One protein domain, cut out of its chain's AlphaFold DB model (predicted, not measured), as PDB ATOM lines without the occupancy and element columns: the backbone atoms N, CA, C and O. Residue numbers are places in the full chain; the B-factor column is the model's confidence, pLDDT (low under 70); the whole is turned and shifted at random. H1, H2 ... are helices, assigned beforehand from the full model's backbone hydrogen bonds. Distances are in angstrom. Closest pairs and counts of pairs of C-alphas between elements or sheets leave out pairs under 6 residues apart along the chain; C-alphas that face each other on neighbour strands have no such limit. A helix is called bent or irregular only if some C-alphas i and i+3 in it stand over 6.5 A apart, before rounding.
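AT A GLANCE: This is residues 6 to 13 and 27 to 60 of the 60 residues of an uncharacterized protein of Magnetospirillum magneticum (strain AMB-1 / ATCC 700264) (UniProt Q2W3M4). The longest helix, H3, and H2 lie side by side as a helical hairpin, and the short helix H1 packs on H2, away from H3. The printed part has 42 residues with three named helices, in the order H1, H2, H3, and no named strand; the class is all helix. It is compact, with a radius of gyration of the C-alphas of 9.8 A, and spans 29 by 20 by 12 A.

HOW THE PARTS SIT: H3, residues 41 to 58, touches H2, residues 28 to 39, closest at the C-alphas of Glu 30 and Ala 51, 4.4 A apart. This hairpin runs opposite ways at a shallow tilt of 23 degrees. H1, residues 6 to 13, touches H2, closest at the C-alphas of Leu 11 and Glu 32, 5.7 A apart; they run opposite ways at a shallow tilt of 27 degrees. H1 and H3 are apart. Every O i to N i+4 pair is within hydrogen-bond range in H2, against 3 of 4 in H1 and 10 of 14 in H3.

IN THESE COORDINATES: H3 measures 24.6 A, from C-alpha 41 at (38.183, 9.570, -34.079) to C-alpha 58. It is irregular, with C-alphas 42 and 45 7.4 A apart, and has a kink of 48 degrees near residue 48. H2 measures 16.4 A. H1, 10.6 A, begins at C-alpha 6 (38.605, 24.069, -42.442).

THE WHOLE: Residues 14 to 26 are not printed; C-alphas 13 and 27 are 13.0 A apart across this cut. The link H2 to H3 is tight. pLDDT is under 70 at residues 27 and 58 to 60.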
ATOM      1  N   ASP A   6      38.867  24.116 -41.002       88.69
ATOM      2  CA  ASP A   6      38.605  24.069 -42.442       88.69
ATOM      3  C   ASP A   6      38.107  22.686 -42.882       88.69
ATOM      4  O   ASP A   6      37.224  22.599 -43.732       88.69
ATOM      5  N   ASP A   7      38.575  21.605 -42.244       85.19
ATOM      6  CA  ASP A   7      38.081  20.253 -42.534       85.19
ATOM      7  C   ASP A   7      36.584  20.103 -42.201       85.19
ATOM      8  O   ASP A   7      35.852  19.412 -42.908       85.19
ATOM      9  N   VAL A   8      36.112  20.754 -41.132       87.06
ATOM     10  CA  VAL A   8      34.696  20.731 -40.729       87.06
ATOM     11  C   VAL A   8      33.863  21.675 -41.598       87.06
ATOM     12  O   VAL A   8      32.713  21.364 -41.911       87.06
ATOM     13  N   ALA A   9      34.437  22.798 -42.036       89.56
ATOM     14  CA  ALA A   9      33.763  23.767 -42.897       89.56
ATOM     15  C   ALA A   9      33.307  23.149 -44.231       89.56
ATOM     16  O   ALA A   9      32.211  23.458 -44.699       89.56
ATOM     17  N   VAL A  10      34.092  22.226 -44.802       87.88
ATOM     18  CA  VAL A  10      33.714  21.502 -46.029       87.88
ATOM     19  C   VAL A  10      32.461  20.648 -45.802       87.88
ATOM     20  O   VAL A  10      31.500  20.751 -46.565       87.88
ATOM     21  N   LEU A  11      32.417  19.866 -44.716       88.62
ATOM     22  CA  LEU A  11      31.233  19.072 -44.372       88.62
ATOM     23  C   LEU A  11      30.000  19.964 -44.153       88.62
ATOM     24  O   LEU A  11      28.916  19.651 -44.643       88.62
ATOM     25  N   LEU A  12      30.157  21.088 -43.447       88.75
ATOM     26  CA  LEU A  12      29.062  22.033 -43.209       88.75
ATOM     27  C   LEU A  12      28.536  22.651 -44.508       88.75
ATOM     28  O   LEU A  12      27.326  22.806 -44.645       88.75
ATOM     29  N   SER A  13      29.410  22.946 -45.473       88.81
ATOM     30  CA  SER A  13      28.995  23.450 -46.786       88.81
ATOM     31  C   SER A  13      28.135  22.437 -47.544       88.81
ATOM     32  O   SER A  13      27.150  22.826 -48.168       88.81
ATOM     33  N   ASP A  27      27.435  12.158 -52.831       66.50
ATOM     34  CA  ASP A  27      28.585  11.577 -52.151       66.50
ATOM     35  C   ASP A  27      29.346  12.585 -51.272       66.50
ATOM     36  O   ASP A  27      30.075  12.178 -50.368       66.50
ATOM     37  N   GLY A  28      29.177  13.900 -51.464       79.94
ATOM     38  CA  GLY A  28      30.015  14.918 -50.815       79.94
ATOM     39  C   GLY A  28      29.947  14.902 -49.285       79.94
ATOM     40  O   GLY A  28      30.972  14.932 -48.602       79.94
ATOM     41  N   ALA A  29      28.746  14.837 -48.707       84.19
ATOM     42  CA  ALA A  29      28.580  14.846 -47.250       84.19
ATOM     43  C   ALA A  29      28.984  13.510 -46.603       84.19
ATOM     44  O   ALA A  29      29.566  13.501 -45.516       84.19
ATOM     45  N   GLU A  30      28.721  12.380 -47.266       87.94
ATOM     46  CA  GLU A  30      29.128  11.064 -46.767       87.94
ATOM     47  C   GLU A  30      30.651  10.907 -46.781       87.94
ATOM     48  O   GLU A  30      31.245  10.490 -45.781       87.94
ATOM     49  N   VAL A  31      31.287  11.243 -47.907       88.88
ATOM     50  CA  VAL A  31      32.736  11.133 -48.087       88.88
ATOM     51  C   VAL A  31      33.460  12.011 -47.072       88.88
ATOM     52  O   VAL A  31      34.379  11.527 -46.403       88.88
ATOM     53  N   GLU A  32      33.008  13.251 -46.873       89.88
ATOM     54  CA  GLU A  32      33.617  14.150 -45.891       89.88
ATOM     55  C   GLU A  32      33.366  13.707 -44.449       89.88
ATOM     56  O   GLU A  32      34.294  13.721 -43.638       89.88
ATOM     57  N   ALA A  33      32.171  13.213 -44.115       90.06
ATOM     58  CA  ALA A  33      31.916  12.655 -42.787       90.06
ATOM     59  C   ALA A  33      32.829  11.448 -42.502       90.06
ATOM     60  O   ALA A  33      33.440  11.367 -41.433       90.06
ATOM     61  N   ARG A  34      33.008  10.534 -43.466       90.38
ATOM     62  CA  ARG A  34      33.933   9.390 -43.340       90.38
ATOM     63  C   ARG A  34      35.396   9.825 -43.257       90.38
ATOM     64  O   ARG A  34      36.161   9.228 -42.495       90.38
ATOM     65  N   ARG A  35      35.799  10.845 -44.018       91.88
ATOM     66  CA  ARG A  35      37.145  11.434 -43.968       91.88
ATOM     67  C   ARG A  35      37.424  12.036 -42.588       91.88
ATOM     68  O   ARG A  35      38.438  11.698 -41.978       91.88
ATOM     69  N   LEU A  36      36.501  12.838 -42.060       91.50
ATOM     70  CA  LEU A  36      36.601  13.449 -40.735       91.50
ATOM     71  C   LEU A  36      36.631  12.411 -39.607       91.50
ATOM     72  O   LEU A  36      37.389  12.586 -38.661       91.50
ATOM     73  N   MET A  37      35.901  11.295 -39.719       93.12
ATOM     74  CA  MET A  37      35.988  10.202 -38.736       93.12
ATOM     75  C   MET A  37      37.382   9.566 -38.665       93.12
ATOM     76  O   MET A  37      37.816   9.165 -37.587       93.12
ATOM     77  N   LYS A  38      38.099   9.482 -39.795       91.56
ATOM     78  CA  LYS A  38      39.483   8.977 -39.830       91.56
ATOM     79  C   LYS A  38      40.474   9.979 -39.235       91.56
ATOM     80  O   LYS A  38      41.411   9.569 -38.558       91.56
ATOM     81  N   LEU A  39      40.273  11.271 -39.499       90.94
ATOM     82  CA  LEU A  39      41.140  12.348 -39.003       90.94
ATOM     83  C   LEU A  39      40.917  12.634 -37.513       90.94
ATOM     84  O   LEU A  39      41.866  12.887 -36.774       90.94
ATOM     85  N   TYR A  40      39.664  12.548 -37.068       90.94
ATOM     86  CA  TYR A  40      39.224  12.914 -35.728       90.94
ATOM     87  C   TYR A  40      38.345  11.803 -35.128       90.94
ATOM     88  O   TYR A  40      37.122  11.948 -35.054       90.94
ATOM     89  N   PRO A  41      38.941  10.699 -34.631       88.81
ATOM     90  CA  PRO A  41      38.183   9.570 -34.079       88.81
ATOM     91  C   PRO A  41      37.240   9.958 -32.930       88.81
ATOM     92  O   PRO A  41      36.173   9.370 -32.774       88.81
ATOM     93  N   GLY A  42      37.588  10.996 -32.158       90.38
ATOM     94  CA  GLY A  42      36.737  11.536 -31.090       90.38
ATOM     95  C   GLY A  42      35.415  12.150 -31.574       90.38
ATOM     96  O   GLY A  42      34.509  12.340 -30.772       90.38
ATOM     97  N   MET A  43      35.275  12.427 -32.875       89.25
ATOM     98  CA  MET A  43      34.049  12.950 -33.485       89.25
ATOM     99  C   MET A  43      33.180  11.859 -34.124       89.25
ATOM    100  O   MET A  43      32.111  12.167 -34.645       89.25
ATOM    101  N   ALA A  44      33.591  10.586 -34.074       89.69
ATOM    102  CA  ALA A  44      32.875   9.494 -34.736       89.69
ATOM    103  C   ALA A  44      31.398   9.398 -34.325       89.69
ATOM    104  O   ALA A  44      30.540   9.206 -35.182       89.69
ATOM    105  N   GLY A  45      31.080   9.625 -33.046       89.56
ATOM    106  CA  GLY A  45      29.694   9.624 -32.564       89.56
ATOM    107  C   GLY A  45      28.814  10.727 -33.168       89.56
ATOM    108  O   GLY A  45      27.607  10.542 -33.287       89.56
ATOM    109  N   LEU A  46      29.405  11.853 -33.582       89.00
ATOM    110  CA  LEU A  46      28.693  12.957 -34.235       89.00
ATOM    111  C   LEU A  46      28.593  12.759 -35.754       89.00
ATOM    112  O   LEU A  46      27.589  13.118 -36.362       89.00
ATOM    113  N   LEU A  47      29.631  12.188 -36.369       90.50
ATOM    114  CA  LEU A  47      29.767  12.085 -37.824       90.50
ATOM    115  C   LEU A  47      29.131  10.817 -38.413       90.50
ATOM    116  O   LEU A  47      28.653  10.851 -39.547       90.50
ATOM    117  N   ALA A  48      29.089   9.710 -37.666       89.94
ATOM    118  CA  ALA A  48      28.518   8.449 -38.145       89.94
ATOM    119  C   ALA A  48      27.030   8.564 -38.547       89.94
ATOM    120  O   ALA A  48      26.693   8.117 -39.645       89.94
ATOM    121  N   PRO A  49      26.147   9.234 -37.772       90.06
ATOM    122  CA  PRO A  49      24.752   9.422 -38.176       90.06
ATOM    123  C   PRO A  49      24.596  10.225 -39.475       90.06
ATOM    124  O   PRO A  49      23.660   9.988 -40.238       90.06
ATOM    125  N   ILE A  50      25.512  11.167 -39.734       87.94
ATOM    126  CA  ILE A  50      25.526  11.962 -40.967       87.94
ATOM    127  C   ILE A  50      25.871  11.046 -42.143       87.94
ATOM    128  O   ILE A  50      25.083  10.937 -43.080       87.94
ATOM    129  N   ALA A  51      26.985  10.315 -42.060       87.50
ATOM    130  CA  ALA A  51      27.385   9.373 -43.103       87.50
ATOM    131  C   ALA A  51      26.292   8.325 -43.400       87.50
ATOM    132  O   ALA A  51      25.962   8.091 -44.559       87.50
ATOM    133  N   GLU A  52      25.676   7.738 -42.368       88.62
ATOM    134  CA  GLU A  52      24.611   6.740 -42.535       88.62
ATOM    135  C   GLU A  52      23.351   7.296 -43.205       88.62
ATOM    136  O   GLU A  52      22.745   6.619 -44.038       88.62
ATOM    137  N   ARG A  53      22.934   8.518 -42.850       86.56
ATOM    138  CA  ARG A  53      21.776   9.173 -43.475       86.56
ATOM    139  C   ARG A  53      21.993   9.342 -44.977       86.56
ATOM    140  O   ARG A  53      21.066   9.088 -45.744       86.56
ATOM    141  N   HIS A  54      23.189   9.766 -45.377       82.56
ATOM    142  CA  HIS A  54      23.519   9.976 -46.786       82.56
ATOM    143  C   HIS A  54      23.644   8.651 -47.548       82.56
ATOM    144  O   HIS A  54      23.017   8.514 -48.597       82.56
ATOM    145  N   ALA A  55      24.281   7.634 -46.960       80.69
ATOM    146  CA  ALA A  55      24.358   6.299 -47.555       80.69
ATOM    147  C   ALA A  55      22.966   5.686 -47.818       80.69
ATOM    148  O   ALA A  55      22.727   5.073 -48.856       80.69
ATOM    149  N   ARG A  56      22.007   5.877 -46.897       79.69
ATOM    150  CA  ARG A  56      20.620   5.403 -47.082       79.69
ATOM    151  C   ARG A  56      19.865   6.167 -48.166       79.69
ATOM    152  O   ARG A  56      19.029   5.564 -48.827       79.69
ATOM    153  N   ARG A  57      20.126   7.467 -48.337       75.44
ATOM    154  CA  ARG A  57      19.499   8.283 -49.394       75.44
ATOM    155  C   ARG A  57      19.972   7.892 -50.788       75.44
ATOM    156  O   ARG A  57      19.183   7.981 -51.711       75.44
ATOM    157  N   GLN A  58      21.223   7.468 -50.930       68.44
ATOM    158  CA  GLN A  58      21.754   6.998 -52.212       68.44
ATOM    159  C   GLN A  58      21.240   5.601 -52.590       68.44
ATOM    160  O   GLN A  58      21.174   5.263 -53.767       68.44
ATOM    161  N   ALA A  59      20.897   4.775 -51.598       59.94
ATOM    162  CA  ALA A  59      20.394   3.420 -51.815       59.94
ATOM    163  C   ALA A  59      18.877   3.346 -52.103       59.94
ATOM    164  O   ALA A  59      18.371   2.243 -52.316       59.94
ATOM    165  N   ALA A  60      18.162   4.476 -52.059       57.12
ATOM    166  CA  ALA A  60      16.709   4.589 -52.219       57.12
ATOM    167  C   ALA A  60      16.348   5.286 -53.536       57.12
ATOM    168  O   ALA A  60      15.346   4.856 -54.152       57.12
TER     169      ALA A  60